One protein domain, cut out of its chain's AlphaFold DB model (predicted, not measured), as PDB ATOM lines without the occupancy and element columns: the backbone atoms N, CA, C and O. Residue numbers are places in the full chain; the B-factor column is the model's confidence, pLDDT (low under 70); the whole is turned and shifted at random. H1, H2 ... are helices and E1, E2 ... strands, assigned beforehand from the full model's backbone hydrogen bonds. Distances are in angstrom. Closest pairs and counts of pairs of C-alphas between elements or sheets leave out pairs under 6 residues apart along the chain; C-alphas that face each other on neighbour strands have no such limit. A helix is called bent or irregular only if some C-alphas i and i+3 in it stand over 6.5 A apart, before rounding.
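This is residues 422 to 543 of the 736 residues of the protein "La protein 1 isoform A" of Glycine soja (UniProt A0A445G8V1). A small strand hairpin, E1 and E2, with the short helices H4 and H5 nearby makes one end, a helical hairpin, H1 and H2, makes the other, and the long helix H3 spans between them. H6 packs on H3 and H1. The printed part has 122 residues, mostly helix, in the order H1 H2 H3 E1 E2 H4 H5 H6, with one antiparallel sheet, E1 - E2. It is only just compact, close to loose, with a radius of gyration of the C-alphas of 16.0 A and spans of 48 by 33 by 25 A.

E1 is residues 496 to 499 and E2 504 to 507. H3, residues 469 to 492, is 34.4 A long, from C-alpha 469 at (43.421, -37.905, -25.509) to C-alpha 492 at (21.152, -12.126, -20.760). H1, 422 to 436, measures 20.9 A; H2, 448 to 460, 16.0 A; H4, 509 to 518, 14.8 A. H5 is 520 to 525 and H6 533 to 539. H2 is only just irregular, C-alphas 453 and 456 being 6.7 A apart; H5 is irregular, 521 to 524 being 7.3 A.

In the hairpin E1 and E2, N 497 and O 506 are 2.8 A apart, within hydrogen-bond range. The closest C-alphas of E2 and H5, Phe 505 and Leu 525, are 7.1 A apart. H4 and H5 are close but not clearly touching, Leu 516 to Ser 523 at 6.3 A between closest C-alphas. With residues 479 to 486 alone, H3 touches H6 at a steep tilt of 51 degrees, opposite ways; closest C-alphas Tyr 483 and Leu 536, 5.8 A. H6 touches H1, closest C-alphas Val 539 and Val 432, 6.1 A. H1 and H2 form a helical hairpin at 43 degrees, closest C-alphas Leu 430 and Ile 455, 6.3 A; H2 touches H1 with residues 454 to 459 alone. Every O i to N i+4 pair is within hydrogen-bond range in H1, H4 and H6; H2 has 6 of 9, H3 19 of 20, H5 0 of 2 but 2 of 3 O i to N i+3 pairs.

The C-alphas farthest apart, Arg 453 and Asp 510, are 48.1 A apart. The printed part has no cut; the link H1 to H2 is long. pLDDT is under 70 at residues 442 to 444, 492 to 495, 526 to 530 and 541 to 543.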
ATOM      1  N   GLU A 422      46.373 -21.862 -33.657       83.50
ATOM      2  CA  GLU A 422      46.272 -22.706 -34.849       83.50
ATOM      3  C   GLU A 422      45.936 -24.152 -34.452       83.50
ATOM      4  O   GLU A 422      44.940 -24.686 -34.934       83.50
ATOM      5  N   ASP A 423      46.661 -24.747 -33.487       88.06
ATOM      6  CA  ASP A 423      46.327 -26.064 -32.910       88.06
ATOM      7  C   ASP A 423      44.878 -26.102 -32.376       88.06
ATOM      8  O   ASP A 423      44.190 -27.122 -32.439       88.06
ATOM      9  N   THR A 424      44.432 -24.989 -31.783       89.75
ATOM     10  CA  THR A 424      43.110 -24.854 -31.156       89.75
ATOM     11  C   THR A 424      42.003 -24.753 -32.198       89.75
ATOM     12  O   THR A 424      41.001 -25.459 -32.088       89.75
ATOM     13  N   ASN A 425      42.180 -23.914 -33.218       87.25
ATOM     14  CA  ASN A 425      41.196 -23.725 -34.277       87.25
ATOM     15  C   ASN A 425      41.127 -24.951 -35.195       87.25
ATOM     16  O   ASN A 425      40.028 -25.385 -35.521       87.25
ATOM     17  N   GLU A 426      42.259 -25.582 -35.520       89.62
ATOM     18  CA  GLU A 426      42.286 -26.849 -36.258       89.62
ATOM     19  C   GLU A 426      41.513 -27.948 -35.515       89.62
ATOM     20  O   GLU A 426      40.656 -28.599 -36.110       89.62
ATOM     21  N   LEU A 427      41.725 -28.116 -34.200       92.62
ATOM     22  CA  LEU A 427      40.906 -29.047 -33.421       92.62
ATOM     23  C   LEU A 427      39.417 -28.673 -33.491       92.62
ATOM     24  O   LEU A 427      38.589 -29.563 -33.648       92.62
ATOM     25  N   LEU A 428      39.055 -27.393 -33.375       91.00
ATOM     26  CA  LEU A 428      37.651 -26.979 -33.434       91.00
ATOM     27  C   LEU A 428      37.012 -27.319 -34.793       91.00
ATOM     28  O   LEU A 428      35.928 -27.898 -34.817       91.00
ATOM     29  N   HIS A 429      37.709 -27.049 -35.902       89.44
ATOM     30  CA  HIS A 429      37.292 -27.442 -37.253       89.44
ATOM     31  C   HIS A 429      37.108 -28.963 -37.380       89.44
ATOM     32  O   HIS A 429      36.063 -29.410 -37.853       89.44
ATOM     33  N   LEU A 430      38.073 -29.765 -36.914       91.56
ATOM     34  CA  LEU A 430      37.998 -31.232 -36.951       91.56
ATOM     35  C   LEU A 430      36.829 -31.784 -36.118       91.56
ATOM     36  O   LEU A 430      36.227 -32.791 -36.491       91.56
ATOM     37  N   LEU A 431      36.483 -31.133 -35.002       90.19
ATOM     38  CA  LEU A 431      35.335 -31.516 -34.177       90.19
ATOM     39  C   LEU A 431      34.001 -31.168 -34.849       90.19
ATOM     40  O   LEU A 431      33.097 -32.000 -34.819       90.19
ATOM     41  N   VAL A 432      33.886 -29.998 -35.488       88.06
ATOM     42  CA  VAL A 432      32.707 -29.631 -36.294       88.06
ATOM     43  C   VAL A 432      32.523 -30.611 -37.453       88.06
ATOM     44  O   VAL A 432      31.439 -31.169 -37.605       88.06
ATOM     45  N   ASP A 433      33.576 -30.892 -38.223       88.50
ATOM     46  CA  ASP A 433      33.528 -31.831 -39.349       88.50
ATOM     47  C   ASP A 433      33.118 -33.246 -38.901       88.50
ATOM     48  O   ASP A 433      32.180 -33.833 -39.442       88.50
ATOM     49  N   ALA A 434      33.730 -33.776 -37.838       86.25
ATOM     50  CA  ALA A 434      33.362 -35.082 -37.294       86.25
ATOM     51  C   ALA A 434      31.910 -35.142 -36.786       86.25
ATOM     52  O   ALA A 434      31.232 -36.158 -36.960       86.25
ATOM     53  N   MET A 435      31.410 -34.066 -36.174       84.12
ATOM     54  CA  MET A 435      30.026 -33.988 -35.700       84.12
ATOM     55  C   MET A 435      29.020 -33.848 -36.847       84.12
ATOM     56  O   MET A 435      27.964 -34.473 -36.786       84.12
ATOM     57  N   ASN A 436      29.360 -33.107 -37.904       82.44
ATOM     58  CA  ASN A 436      28.544 -32.978 -39.116       82.44
ATOM     59  C   ASN A 436      28.498 -34.291 -39.918       82.44
ATOM     60  O   ASN A 436      27.485 -34.603 -40.535       82.44
ATOM     61  N   ARG A 437      29.548 -35.119 -39.831       80.75
ATOM     62  CA  ARG A 437      29.573 -36.513 -40.324       80.75
ATOM     63  C   ARG A 437      28.812 -37.507 -39.431       80.75
ATOM     64  O   ARG A 437      28.915 -38.712 -39.642       80.75
ATOM     65  N   GLY A 438      28.080 -37.034 -38.420       79.50
ATOM     66  CA  GLY A 438      27.230 -37.870 -37.567       79.50
ATOM     67  C   GLY A 438      27.974 -38.743 -36.552       79.50
ATOM     68  O   GLY A 438      27.368 -39.636 -35.975       79.50
ATOM     69  N   LEU A 439      29.264 -38.500 -36.276       79.88
ATOM     70  CA  LEU A 439      30.090 -39.353 -35.397       79.88
ATOM     71  C   LEU A 439      29.807 -39.187 -33.885       79.88
ATOM     72  O   LEU A 439      30.643 -39.577 -33.058       79.88
ATOM     73  N   ARG A 440      28.659 -38.595 -33.529       78.62
ATOM     74  CA  ARG A 440      28.203 -38.398 -32.147       78.62
ATOM     75  C   ARG A 440      27.689 -39.708 -31.542       78.62
ATOM     76  O   ARG A 440      27.106 -40.541 -32.228       78.62
ATOM     77  N   ASP A 441      27.882 -39.864 -30.239       70.25
ATOM     78  CA  ASP A 441      27.197 -40.858 -29.419       70.25
ATOM     79  C   ASP A 441      25.791 -40.380 -29.004       70.25
ATOM     80  O   ASP A 441      25.390 -39.241 -29.260       70.25
ATOM     81  N   VAL A 442      25.036 -41.256 -28.330       62.97
ATOM     82  CA  VAL A 442      23.680 -40.970 -27.822       62.97
ATOM     83  C   VAL A 442      23.615 -39.819 -26.805       62.97
ATOM     84  O   VAL A 442      22.534 -39.313 -26.535       62.97
ATOM     85  N   ASN A 443      24.761 -39.366 -26.280       61.03
ATOM     86  CA  ASN A 443      24.885 -38.225 -25.370       61.03
ATOM     87  C   ASN A 443      25.381 -36.958 -26.104       61.03
ATOM     88  O   ASN A 443      25.950 -36.050 -25.488       61.03
ATOM     89  N   GLY A 444      25.257 -36.920 -27.438       66.19
ATOM     90  CA  GLY A 444      25.679 -35.811 -28.299       66.19
ATOM     91  C   GLY A 444      27.195 -35.582 -28.364       66.19
ATOM     92  O   GLY A 444      27.638 -34.605 -28.975       66.19
ATOM     93  N   SER A 445      27.995 -36.451 -27.742       74.44
ATOM     94  CA  SER A 445      29.444 -36.304 -27.562       74.44
ATOM     95  C   SER A 445      30.227 -37.145 -28.576       74.44
ATOM     96  O   SER A 445      29.657 -37.965 -29.282       74.44
ATOM     97  N   LEU A 446      31.543 -36.941 -28.698       81.88
ATOM     98  CA  LEU A 446      32.393 -37.828 -29.504       81.88
ATOM     99  C   LEU A 446      33.013 -38.905 -28.614       81.88
ATOM    100  O   LEU A 446      33.702 -38.586 -27.640       81.88
ATOM    101  N   SER A 447      32.818 -40.172 -28.984       84.19
ATOM    102  CA  SER A 447      33.381 -41.309 -28.254       84.19
ATOM    103  C   SER A 447      34.914 -41.264 -28.237       84.19
ATOM    104  O   SER A 447      35.554 -40.825 -29.200       84.19
ATOM    105  N   LYS A 448      35.535 -41.780 -27.165       87.81
ATOM    106  CA  LYS A 448      37.004 -41.870 -27.049       87.81
ATOM    107  C   LYS A 448      37.633 -42.534 -28.283       87.81
ATOM    108  O   LYS A 448      38.632 -42.046 -28.802       87.81
ATOM    109  N   GLN A 449      37.015 -43.608 -28.775       85.06
ATOM    110  CA  GLN A 449      37.490 -44.368 -29.931       85.06
ATOM    111  C   GLN A 449      37.440 -43.553 -31.234       85.06
ATOM    112  O   GLN A 449      38.377 -43.635 -32.028       85.06
ATOM    113  N   ASN A 450      36.403 -42.731 -31.438       86.69
ATOM    114  CA  ASN A 450      36.314 -41.827 -32.592       86.69
ATOM    115  C   ASN A 450      37.371 -40.716 -32.497       86.69
ATOM    116  O   ASN A 450      38.046 -40.416 -33.480       86.69
ATOM    117  N   VAL A 451      37.586 -40.150 -31.306       89.25
ATOM    118  CA  VAL A 451      38.618 -39.126 -31.082       89.25
ATOM    119  C   VAL A 451      40.025 -39.677 -31.339       89.25
ATOM    120  O   VAL A 451      40.810 -39.040 -32.039       89.25
ATOM    121  N   GLU A 452      40.350 -40.863 -30.824       89.38
ATOM    122  CA  GLU A 452      41.678 -41.473 -30.980       89.38
ATOM    123  C   GLU A 452      41.953 -41.984 -32.405       89.38
ATOM    124  O   GLU A 452      43.110 -41.987 -32.822       89.38
ATOM    125  N   ARG A 453      40.922 -42.367 -33.174       88.56
ATOM    126  CA  ARG A 453      41.073 -42.857 -34.560       88.56
ATOM    127  C   ARG A 453      40.936 -41.792 -35.647       88.56
ATOM    128  O   ARG A 453      41.478 -41.992 -36.728       88.56
ATOM    129  N   ILE A 454      40.191 -40.711 -35.405       86.19
ATOM    130  CA  ILE A 454      39.796 -39.752 -36.454       86.19
ATOM    131  C   ILE A 454      40.345 -38.356 -36.157       86.19
ATOM    132  O   ILE A 454      41.011 -37.778 -37.012       86.19
ATOM    133  N   ILE A 455      40.115 -37.834 -34.946       91.69
ATOM    134  CA  ILE A 455      40.508 -36.464 -34.572       91.69
ATOM    135  C   ILE A 455      42.017 -36.360 -34.333       91.69
ATOM    136  O   ILE A 455      42.685 -35.540 -34.958       91.69
ATOM    137  N   LEU A 456      42.568 -37.181 -33.431       91.56
ATOM    138  CA  LEU A 456      43.974 -37.066 -33.030       91.56
ATOM    139  C   LEU A 456      44.967 -37.317 -34.178       91.56
ATOM    140  O   LEU A 456      45.937 -36.568 -34.240       91.56
ATOM    141  N   PRO A 457      44.769 -38.274 -35.109       92.06
ATOM    142  CA  PRO A 457      45.693 -38.446 -36.232       92.06
ATOM    143  C   PRO A 457      45.713 -37.243 -37.185       92.06
ATOM    144  O   PRO A 457      46.790 -36.810 -37.586       92.06
ATOM    145  N   GLN A 458      44.548 -36.666 -37.504       90.31
ATOM    146  CA  GLN A 458      44.453 -35.499 -38.392       90.31
ATOM    147  C   GLN A 458      45.015 -34.234 -37.738       90.31
ATOM    148  O   GLN A 458      45.752 -33.485 -38.376       90.31
ATOM    149  N   LEU A 459      44.739 -34.038 -36.444       91.12
ATOM    150  CA  LEU A 459      45.328 -32.961 -35.656       91.12
ATOM    151  C   LEU A 459      46.856 -33.107 -35.595       91.12
ATOM    152  O   LEU A 459      47.583 -32.188 -35.961       91.12
ATOM    153  N   ASN A 460      47.357 -34.279 -35.204       91.25
ATOM    154  CA  ASN A 460      48.789 -34.517 -35.010       91.25
ATOM    155  C   ASN A 460      49.602 -34.472 -36.314       91.25
ATOM    156  O   ASN A 460      50.805 -34.250 -36.251       91.25
ATOM    157  N   ALA A 461      48.965 -34.633 -37.479       89.75
ATOM    158  CA  ALA A 461      49.592 -34.404 -38.782       89.75
ATOM    159  C   ALA A 461      49.828 -32.910 -39.099       89.75
ATOM    160  O   ALA A 461      50.633 -32.596 -39.973       89.75
ATOM    161  N   LYS A 462      49.141 -31.991 -38.402       85.00
ATOM    162  CA  LYS A 462      49.254 -30.531 -38.576       85.00
ATOM    163  C   LYS A 462      49.945 -29.826 -37.402       85.00
ATOM    164  O   LYS A 462      50.639 -28.833 -37.611       85.00
ATOM    165  N   THR A 463      49.780 -30.312 -36.171       84.25
ATOM    166  CA  THR A 463      50.399 -29.707 -34.977       84.25
ATOM    167  C   THR A 463      51.864 -30.117 -34.824       84.25
ATOM    168  O   THR A 463      52.180 -31.300 -34.912       84.25
ATOM    169  N   LYS A 464      52.751 -29.183 -34.452       78.12
ATOM    170  CA  LYS A 464      54.202 -29.442 -34.271       78.12
ATOM    171  C   LYS A 464      54.559 -30.458 -33.170       78.12
ATOM    172  O   LYS A 464      55.684 -30.940 -33.136       78.12
ATOM    173  N   PHE A 465      53.628 -30.761 -32.265       82.25
ATOM    174  CA  PHE A 465      53.813 -31.694 -31.151       82.25
ATOM    175  C   PHE A 465      52.574 -32.589 -31.015       82.25
ATOM    176  O   PHE A 465      51.473 -32.037 -30.910       82.25
ATOM    177  N   PRO A 466      52.715 -33.927 -30.959       84.94
ATOM    178  CA  PRO A 466      51.578 -34.842 -30.953       84.94
ATOM    179  C   PRO A 466      50.726 -34.676 -29.689       84.94
ATOM    180  O   PRO A 466      51.170 -34.926 -28.566       84.94
ATOM    181  N   LYS A 467      49.466 -34.281 -29.871       88.00
ATOM    182  CA  LYS A 467      48.468 -34.201 -28.806       88.00
ATOM    183  C   LYS A 467      47.936 -35.608 -28.499       88.00
ATOM    184  O   LYS A 467      47.825 -36.467 -29.372       88.00
ATOM    185  N   THR A 468      47.562 -35.844 -27.244       91.12
ATOM    186  CA  THR A 468      46.970 -37.120 -26.783       91.12
ATOM    187  C   THR A 468      45.540 -36.916 -26.283       91.12
ATOM    188  O   THR A 468      45.107 -35.778 -26.085       91.12
ATOM    189  N   TYR A 469      44.803 -37.996 -26.002       89.50
ATOM    190  CA  TYR A 469      43.421 -37.905 -25.509       89.50
ATOM    191  C   TYR A 469      43.277 -37.058 -24.224       89.50
ATOM    192  O   TYR A 469      42.295 -36.336 -24.061       89.50
ATOM    193  N   SER A 470      44.291 -37.044 -23.349       84.50
ATOM    194  CA  SER A 470      44.327 -36.168 -22.162       84.50
ATOM    195  C   SER A 470      44.437 -34.675 -22.522       84.50
ATOM    196  O   SER A 470      43.745 -33.825 -21.946       84.50
ATOM    197  N   HIS A 471      45.243 -34.345 -23.539       88.56
ATOM    198  CA  HIS A 471      45.343 -32.985 -24.072       88.56
ATOM    199  C   HIS A 471      44.015 -32.549 -24.714       88.56
ATOM    200  O   HIS A 471      43.551 -31.439 -24.455       88.56
ATOM    201  N   TYR A 472      43.370 -33.439 -25.479       91.94
ATOM    202  CA  TYR A 472      42.032 -33.228 -26.040       91.94
ATOM    203  C   TYR A 472      40.986 -32.944 -24.951       91.94
ATOM    204  O   TYR A 472      40.329 -31.907 -25.000       91.94
ATOM    205  N   LEU A 473      40.873 -33.792 -23.919       87.19
ATOM    206  CA  LEU A 473      39.930 -33.578 -22.810       87.19
ATOM    207  C   LEU A 473      40.157 -32.233 -22.103       87.19
ATOM    208  O   LEU A 473      39.203 -31.566 -21.698       87.19
ATOM    209  N   SER A 474      41.416 -31.815 -21.975       87.50
ATOM    210  CA  SER A 474      41.783 -30.520 -21.394       87.50
ATOM    211  C   SER A 474      41.355 -29.345 -22.287       87.50
ATOM    212  O   SER A 474      40.862 -28.336 -21.782       87.50
ATOM    213  N   ARG A 475      41.461 -29.486 -23.614       91.19
ATOM    214  CA  ARG A 475      41.014 -28.482 -24.594       91.19
ATOM    215  C   ARG A 475      39.485 -28.439 -24.743       91.19
ATOM    216  O   ARG A 475      38.938 -27.347 -24.830       91.19
ATOM    217  N   ILE A 476      38.778 -29.568 -24.618       89.75
ATOM    218  CA  ILE A 476      37.305 -29.617 -24.517       89.75
ATOM    219  C   ILE A 476      36.797 -28.870 -23.276       89.75
ATOM    220  O   ILE A 476      35.840 -28.103 -23.377       89.75
ATOM    221  N   LYS A 477      37.440 -29.033 -22.109       86.75
ATOM    222  CA  LYS A 477      37.106 -28.240 -20.906       86.75
ATOM    223  C   LYS A 477      37.269 -26.737 -21.160       86.75
ATOM    224  O   LYS A 477      36.422 -25.957 -20.737       86.75
ATOM    225  N   TRP A 478      38.318 -26.342 -21.883       89.50
ATOM    226  CA  TRP A 478      38.552 -24.948 -22.261       89.50
ATOM    227  C   TRP A 478      37.493 -24.420 -23.243       89.50
ATOM    228  O   TRP A 478      36.916 -23.369 -22.977       89.50
ATOM    229  N   PHE A 479      37.150 -25.164 -24.303       89.81
ATOM    230  CA  PHE A 479      36.063 -24.798 -25.227       89.81
ATOM    231  C   PHE A 479      34.717 -24.645 -24.512       89.81
ATOM    232  O   PHE A 479      34.008 -23.675 -24.761       89.81
ATOM    233  N   ARG A 480      34.384 -25.546 -23.575       87.38
ATOM    234  CA  ARG A 480      33.177 -25.425 -22.738       87.38
ATOM    235  C   ARG A 480      33.177 -24.134 -21.917       87.38
ATOM    236  O   ARG A 480      32.150 -23.476 -21.834       87.38
ATOM    237  N   ASN A 481      34.324 -23.733 -21.366       85.31
ATOM    238  CA  ASN A 481      34.436 -22.461 -20.653       85.31
ATOM    239  C   ASN A 481      34.242 -21.249 -21.583       85.31
ATOM    240  O   ASN A 481      33.521 -20.330 -21.211       85.31
ATOM    241  N   GLN A 482      34.848 -21.247 -22.780       82.94
ATOM    242  CA  GLN A 482      34.661 -20.162 -23.757       82.94
ATOM    243  C   GLN A 482      33.198 -20.063 -24.208       82.94
ATOM    244  O   GLN A 482      32.604 -18.992 -24.113       82.94
ATOM    245  N   TYR A 483      32.595 -21.188 -24.608       87.75
ATOM    246  CA  TYR A 483      31.191 -21.238 -25.014       87.75
ATOM    247  C   TYR A 483      30.254 -20.759 -23.905       87.75
ATOM    248  O   TYR A 483      29.376 -19.952 -24.179       87.75
ATOM    249  N   ASN A 484      30.458 -21.184 -22.652       85.44
ATOM    250  CA  ASN A 484      29.643 -20.709 -21.535       85.44
ATOM    251  C   ASN A 484      29.718 -19.177 -21.412       85.44
ATOM    252  O   ASN A 484      28.679 -18.524 -21.375       85.44
ATOM    253  N   MET A 485      30.930 -18.610 -21.428       82.06
ATOM    254  CA  MET A 485      31.172 -17.165 -21.316       82.06
ATOM    255  C   MET A 485      30.472 -16.372 -22.434       82.06
ATOM    256  O   MET A 485      29.798 -15.380 -22.166       82.06
ATOM    257  N   MET A 486      30.564 -16.864 -23.673       83.69
ATOM    258  CA  MET A 486      29.893 -16.303 -24.853       83.69
ATOM    259  C   MET A 486      28.367 -16.493 -24.816       83.69
ATOM    260  O   MET A 486      27.615 -15.590 -25.163       83.69
ATOM    261  N   SER A 487      27.876 -17.638 -24.338       82.31
ATOM    262  CA  SER A 487      26.437 -17.908 -24.237       82.31
ATOM    263  C   SER A 487      25.755 -17.039 -23.175       82.31
ATOM    264  O   SER A 487      24.617 -16.630 -23.372       82.31
ATOM    265  N   THR A 488      26.452 -16.689 -22.087       82.25
ATOM    266  CA  THR A 488      25.963 -15.744 -21.068       82.25
ATOM    267  C   THR A 488      25.879 -14.314 -21.610       82.25
ATOM    268  O   THR A 488      25.001 -13.563 -21.197       82.25
ATOM    269  N   LEU A 489      26.755 -13.933 -22.547       80.81
ATOM    270  CA  LEU A 489      26.667 -12.655 -23.266       80.81
ATOM    271  C   LEU A 489      25.403 -12.612 -24.142       80.81
ATOM    272  O   LEU A 489      24.606 -11.685 -24.024       80.81
ATOM    273  N   MET A 490      25.190 -13.663 -24.944       77.75
ATOM    274  CA  MET A 490      24.077 -13.770 -25.900       77.75
ATOM    275  C   MET A 490      22.697 -14.026 -25.268       77.75
ATOM    276  O   MET A 490      21.687 -13.806 -25.923       77.75
ATOM    277  N   ARG A 491      22.621 -14.538 -24.031       71.81
ATOM    278  CA  ARG A 491      21.342 -14.884 -23.372       71.81
ATOM    279  C   ARG A 491      20.743 -13.780 -22.511       71.81
ATOM    280  O   ARG A 491      19.530 -13.751 -22.347       71.81
ATOM    281  N   ASN A 492      21.578 -12.931 -21.911       60.81
ATOM    282  CA  ASN A 492      21.152 -12.126 -20.760       60.81
ATOM    283  C   ASN A 492      20.872 -10.652 -21.083       60.81
ATOM    284  O   ASN A 492      20.391  -9.938 -20.208       60.81
ATOM    285  N   ASN A 493      21.164 -10.180 -22.301       57.12
ATOM    286  CA  ASN A 493      20.957  -8.780 -22.674       57.12
ATOM    287  C   ASN A 493      20.470  -8.666 -24.122       57.12
ATOM    288  O   ASN A 493      21.149  -9.122 -25.042       57.12
ATOM    289  N   SER A 494      19.329  -8.002 -24.321       57.84
ATOM    290  CA  SER A 494      18.907  -7.558 -25.651       57.84
ATOM    291  C   SER A 494      19.902  -6.518 -26.182       57.84
ATOM    292  O   SER A 494      20.307  -5.623 -25.439       57.84
ATOM    293  N   GLY A 495      20.315  -6.649 -27.446       69.00
ATOM    294  CA  GLY A 495      21.269  -5.739 -28.093       69.00
ATOM    295  C   GLY A 495      22.702  -6.256 -28.281       69.00
ATOM    296  O   GLY A 495      23.550  -5.462 -28.683       69.00
ATOM    297  N   PHE A 496      22.985  -7.546 -28.034       79.81
ATOM    298  CA  PHE A 496      24.213  -8.210 -28.509       79.81
ATOM    299  C   PHE A 496      23.931  -9.127 -29.704       79.81
ATOM    300  O   PHE A 496      23.118 -10.047 -29.612       79.81
ATOM    301  N   GLY A 497      24.660  -8.912 -30.797       78.94
ATOM    302  CA  GLY A 497      24.784  -9.818 -31.933       78.94
ATOM    303  C   GLY A 497      26.158 -10.495 -31.992       78.94
ATOM    304  O   GLY A 497      27.077 -10.180 -31.230       78.94
ATOM    305  N   TRP A 498      26.298 -11.421 -32.937       84.94
ATOM    306  CA  TRP A 498      27.567 -12.027 -33.343       84.94
ATOM    307  C   TRP A 498      27.776 -11.752 -34.832       84.94
ATOM    308  O   TRP A 498      26.866 -11.978 -35.626       84.94
ATOM    309  N   ASP A 499      28.958 -11.263 -35.203       78.62
ATOM    310  CA  ASP A 499      29.384 -11.100 -36.593       78.62
ATOM    311  C   ASP A 499      30.191 -12.344 -37.020       78.62
ATOM    312  O   ASP A 499      31.300 -12.542 -36.511       78.62
ATOM    313  N   PRO A 500      29.691 -13.188 -37.947       72.88
ATOM    314  CA  PRO A 500      30.398 -14.399 -38.378       72.88
ATOM    315  C   PRO A 500      31.629 -14.121 -39.258       72.88
ATOM    316  O   PRO A 500      32.503 -14.985 -39.393       72.88
ATOM    317  N   ILE A 501      31.708 -12.932 -39.866       70.31
ATOM    318  CA  ILE A 501      32.774 -12.513 -40.784       70.31
ATOM    319  C   ILE A 501      33.954 -11.975 -39.970       70.31
ATOM    320  O   ILE A 501      35.069 -12.486 -40.076       70.31
ATOM    321  N   GLU A 502      33.703 -10.988 -39.110       73.69
ATOM    322  CA  GLU A 502      34.728 -10.387 -38.249       73.69
ATOM    323  C   GLU A 502      35.036 -11.226 -36.999       73.69
ATOM    324  O   GLU A 502      36.092 -11.042 -36.381       73.69
ATOM    325  N   LYS A 503      34.145 -12.165 -36.650       79.06
ATOM    326  CA  LYS A 503      34.198 -13.041 -35.465       79.06
ATOM    327  C   LYS A 503      34.232 -12.234 -34.171       79.06
ATOM    328  O   LYS A 503      35.049 -12.470 -33.279       79.06
ATOM    329  N   THR A 504      33.354 -11.237 -34.094       81.75
ATOM    330  CA  THR A 504      33.214 -10.287 -32.983       81.75
ATOM    331  C   THR A 504      31.800 -10.343 -32.405       81.75
ATOM    332  O   THR A 504      30.848 -10.736 -33.078       81.75
ATOM    333  N   PHE A 505      31.649  -9.914 -31.152       82.56
ATOM    334  CA  PHE A 505      30.334  -9.589 -30.603       82.56
ATOM    335  C   PHE A 505      30.024  -8.115 -30.864       82.56
ATOM    336  O   PHE A 505      30.820  -7.235 -30.525       82.56
ATOM    337  N   THR A 506      28.870  -7.847 -31.465       80.56
ATOM    338  CA  THR A 506      28.436  -6.515 -31.896       80.56
ATOM    339  C   THR A 506      27.341  -6.004 -30.962       80.56
ATOM    340  O   THR A 506      26.336  -6.670 -30.747       80.56
ATOM    341  N   ALA A 507      27.543  -4.832 -30.357       82.69
ATOM    342  CA  ALA A 507      26.570  -4.191 -29.469       82.69
ATOM    343  C   ALA A 507      26.868  -2.694 -29.342       82.69
ATOM    344  O   ALA A 507      27.990  -2.258 -29.619       82.69
ATOM    345  N   HIS A 508      25.887  -1.913 -28.885       80.06
ATOM    346  CA  HIS A 508      26.100  -0.495 -28.588       80.06
ATOM    347  C   HIS A 508      27.100  -0.309 -27.433       80.06
ATOM    348  O   HIS A 508      27.182  -1.132 -26.519       80.06
ATOM    349  N   GLU A 509      27.842   0.798 -27.444       78.50
ATOM    350  CA  GLU A 509      28.899   1.079 -26.463       78.50
ATOM    351  C   GLU A 509      28.375   1.068 -25.015       78.50
ATOM    352  O   GLU A 509      29.030   0.545 -24.115       78.50
ATOM    353  N   ASP A 510      27.171   1.588 -24.778       80.00
ATOM    354  CA  ASP A 510      26.573   1.625 -23.437       80.00
ATOM    355  C   ASP A 510      26.046   0.257 -22.978       80.00
ATOM    356  O   ASP A 510      26.178  -0.095 -21.807       80.00
ATOM    357  N   VAL A 511      25.575  -0.569 -23.918       80.94
ATOM    358  CA  VAL A 511      25.195  -1.970 -23.667       80.94
ATOM    359  C   VAL A 511      26.430  -2.792 -23.259       80.94
ATOM    360  O   VAL A 511      26.365  -3.593 -22.323       80.94
ATOM    361  N   TRP A 512      27.597  -2.521 -23.859       83.44
ATOM    362  CA  TRP A 512      28.880  -3.055 -23.383       83.44
ATOM    363  C   TRP A 512      29.251  -2.565 -21.973       83.44
ATOM    364  O   TRP A 512      29.732  -3.369 -21.172       83.44
ATOM    365  N   LYS A 513      29.047  -1.281 -21.640       82.50
ATOM    366  CA  LYS A 513      29.378  -0.727 -20.308       82.50
ATOM    367  C   LYS A 513      28.565  -1.386 -19.194       82.50
ATOM    368  O   LYS A 513      29.155  -1.872 -18.228       82.50
ATOM    369  N   ASP A 514      27.240  -1.437 -19.326       83.31
ATOM    370  CA  ASP A 514      26.372  -2.010 -18.289       83.31
ATOM    371  C   ASP A 514      26.543  -3.532 -18.159       83.31
ATOM    372  O   ASP A 514      26.524  -4.071 -17.045       83.31
ATOM    373  N   TYR A 515      26.844  -4.232 -19.257       80.56
ATOM    374  CA  TYR A 515      27.229  -5.639 -19.178       80.56
ATOM    375  C   TYR A 515      28.552  -5.842 -18.428       80.56
ATOM    376  O   TYR A 515      28.624  -6.648 -17.502       80.56
ATOM    377  N   LEU A 516      29.607  -5.096 -18.766       83.31
ATOM    378  CA  LEU A 516      30.921  -5.255 -18.129       83.31
ATOM    379  C   LEU A 516      30.939  -4.796 -16.663       83.31
ATOM    380  O   LEU A 516      31.738  -5.304 -15.879       83.31
ATOM    381  N   LYS A 517      30.017  -3.915 -16.263       82.81
ATOM    382  CA  LYS A 517      29.751  -3.547 -14.863       82.81
ATOM    383  C   LYS A 517      29.223  -4.720 -14.026       82.81
ATOM    384  O   LYS A 517      29.520  -4.785 -12.836       82.81
ATOM    385  N   SER A 518      28.476  -5.647 -14.631       78.56
ATOM    386  CA  SER A 518      28.015  -6.886 -13.980       78.56
ATOM    387  C   SER A 518      28.951  -8.083 -14.216       78.56
ATOM    388  O   SER A 518      29.033  -8.967 -13.365       78.56
ATOM    389  N   HIS A 519      29.711  -8.089 -15.317       74.00
ATOM    390  CA  HIS A 519      30.626  -9.168 -15.708       74.00
ATOM    391  C   HIS A 519      32.054  -8.666 -16.052       74.00
ATOM    392  O   HIS A 519      32.491  -8.796 -17.202       74.00
ATOM    393  N   PRO A 520      32.849  -8.138 -15.093       78.81
ATOM    394  CA  PRO A 520      34.162  -7.531 -15.390       78.81
ATOM    395  C   PRO A 520      35.183  -8.485 -16.038       78.81
ATOM    396  O   PRO A 520      36.043  -8.075 -16.824       78.81
ATOM    397  N   SER A 521      35.069  -9.784 -15.746       72.38
ATOM    398  CA  SER A 521      35.872 -10.863 -16.334       72.38
ATOM    399  C   SER A 521      35.678 -11.021 -17.848       72.38
ATOM    400  O   SER A 521      36.559 -11.563 -18.518       72.38
ATOM    401  N   HIS A 522      34.555 -10.548 -18.398       78.19
ATOM    402  CA  HIS A 522      34.192 -10.704 -19.811       78.19
ATOM    403  C   HIS A 522      34.718  -9.563 -20.696       78.19
ATOM    404  O   HIS A 522      34.498  -9.572 -21.904       78.19
ATOM    405  N   SER A 523      35.487  -8.624 -20.134       75.50
ATOM    406  CA  SER A 523      36.172  -7.531 -20.851       75.50
ATOM    407  C   SER A 523      36.968  -7.994 -22.081       75.50
ATOM    408  O   SER A 523      37.057  -7.273 -23.069       75.50
ATOM    409  N   LYS A 524      37.477  -9.232 -22.069       72.62
ATOM    410  CA  LYS A 524      38.210  -9.856 -23.186       72.62
ATOM    411  C   LYS A 524      37.338 -10.308 -24.369       72.62
ATOM    412  O   LYS A 524      37.897 -10.724 -25.377       72.62
ATOM    413  N   LEU A 525      36.008 -10.246 -24.261       74.44
ATOM    414  CA  LEU A 525      35.080 -10.477 -25.380       74.44
ATOM    415  C   LEU A 525      34.892  -9.223 -26.253       74.44
ATOM    416  O   LEU A 525      34.369  -9.323 -27.360       74.44
ATOM    417  N   ARG A 526      35.334  -8.048 -25.781       67.38
ATOM    418  CA  ARG A 526      35.295  -6.781 -26.521       67.38
ATOM    419  C   ARG A 526      36.479  -6.698 -27.496       67.38
ATOM    420  O   ARG A 526      37.491  -6.060 -27.215       67.38
ATOM    421  N   GLY A 527      36.360  -7.384 -28.629       68.75
ATOM    422  CA  GLY A 527      37.371  -7.449 -29.690       68.75
ATOM    423  C   GLY A 527      37.134  -8.639 -30.624       68.75
ATOM    424  O   GLY A 527      36.108  -9.310 -30.518       68.75
ATOM    425  N   LYS A 528      38.083  -8.926 -31.528       64.06
ATOM    426  CA  LYS A 528      38.035 -10.157 -32.338       64.06
ATOM    427  C   LYS A 528      38.170 -11.374 -31.428       64.06
ATOM    428  O   LYS A 528      39.160 -11.509 -30.705       64.06
ATOM    429  N   SER A 529      37.175 -12.254 -31.457       63.94
ATOM    430  CA  SER A 529      37.196 -13.495 -30.697       63.94
ATOM    431  C   SER A 529      38.294 -14.408 -31.230       63.94
ATOM    432  O   SER A 529      38.412 -14.647 -32.429       63.94
ATOM    433  N   MET A 530      39.083 -14.974 -30.318       63.38
ATOM    434  CA  MET A 530      40.140 -15.935 -30.656       63.38
ATOM    435  C   MET A 530      39.583 -17.306 -31.083       63.38
ATOM    436  O   MET A 530      40.353 -18.175 -31.487       63.38
ATOM    437  N   VAL A 531      38.265 -17.511 -30.956       73.62
ATOM    438  CA  VAL A 531      37.552 -18.758 -31.256       73.62
ATOM    439  C   VAL A 531      36.184 -18.440 -31.860       73.62
ATOM    440  O   VAL A 531      35.500 -17.519 -31.415       73.62
ATOM    441  N   ASP A 532      35.769 -19.226 -32.844       82.00
ATOM    442  CA  ASP A 532      34.478 -19.083 -33.513       82.00
ATOM    443  C   ASP A 532      33.299 -19.523 -32.615       82.00
ATOM    444  O   ASP A 532      33.268 -20.659 -32.128       82.00
ATOM    445  N   TYR A 533      32.333 -18.627 -32.382       82.88
ATOM    446  CA  TYR A 533      31.175 -18.899 -31.526       82.88
ATOM    447  C   TYR A 533      30.187 -19.902 -32.140       82.88
ATOM    448  O   TYR A 533      29.612 -20.707 -31.405       82.88
ATOM    449  N   GLU A 534      30.011 -19.928 -33.460       83.56
ATOM    450  CA  GLU A 534      29.093 -20.859 -34.128       83.56
ATOM    451  C   GLU A 534      29.643 -22.281 -34.089       83.56
ATOM    452  O   GLU A 534      28.933 -23.230 -33.747       83.56
ATOM    453  N   TYR A 535      30.943 -22.440 -34.321       85.56
ATOM    454  CA  TYR A 535      31.598 -23.737 -34.171       85.56
ATOM    455  C   TYR A 535      31.610 -24.207 -32.709       85.56
ATOM    456  O   TYR A 535      31.422 -25.395 -32.443       85.56
ATOM    457  N   LEU A 536      31.725 -23.293 -31.737       87.00
ATOM    458  CA  LEU A 536      31.504 -23.613 -30.322       87.00
ATOM    459  C   LEU A 536      30.039 -23.998 -30.021       87.00
ATOM    460  O   LEU A 536      29.814 -24.942 -29.263       87.00
ATOM    461  N   LYS A 537      29.044 -23.347 -30.640       84.94
ATOM    462  CA  LYS A 537      27.609 -23.698 -30.556       84.94
ATOM    463  C   LYS A 537      27.355 -25.111 -31.102       84.94
ATOM    464  O   LYS A 537      26.638 -25.881 -30.465       84.94
ATOM    465  N   ILE A 538      28.020 -25.512 -32.189       84.06
ATOM    466  CA  ILE A 538      27.967 -26.882 -32.735       84.06
ATOM    467  C   ILE A 538      28.659 -27.896 -31.802       84.06
ATOM    468  O   ILE A 538      28.092 -28.954 -31.507       84.06
ATOM    469  N   VAL A 539      29.872 -27.595 -31.325       83.56
ATOM    470  CA  VAL A 539      30.720 -28.549 -30.578       83.56
ATOM    471  C   VAL A 539      30.333 -28.689 -29.101       83.56
ATOM    472  O   VAL A 539      30.517 -29.758 -28.517       83.56
ATOM    473  N   VAL A 540      29.778 -27.640 -28.490       82.75
ATOM    474  CA  VAL A 540      29.383 -27.610 -27.071       82.75
ATOM    475  C   VAL A 540      27.872 -27.459 -26.884       82.75
ATOM    476  O   VAL A 540      27.305 -28.137 -26.028       82.75
ATOM    477  N   GLY A 541      27.215 -26.594 -27.660       66.00
ATOM    478  CA  GLY A 541      25.795 -26.265 -27.481       66.00
ATOM    479  C   GLY A 541      24.839 -27.425 -27.780       66.00
ATOM    480  O   GLY A 541      23.868 -27.612 -27.049       66.00
ATOM    481  N   GLY A 542      25.148 -28.259 -28.778       56.72
ATOM    482  CA  GLY A 542      24.338 -29.422 -29.185       56.72
ATOM    483  C   GLY A 542      24.313 -30.616 -28.214       56.72
ATOM    484  O   GLY A 542      23.964 -31.716 -28.628       56.72
ATOM    485  N   GLY A 543      24.734 -30.435 -26.956       44.88
ATOM    486  CA  GLY A 543      24.758 -31.469 -25.911       44.88
ATOM    487  C   GLY A 543      23.667 -31.333 -24.840       44.88
ATOM    488  O   GLY A 543      23.729 -32.032 -23.832       44.88
TER     489      GLY A 543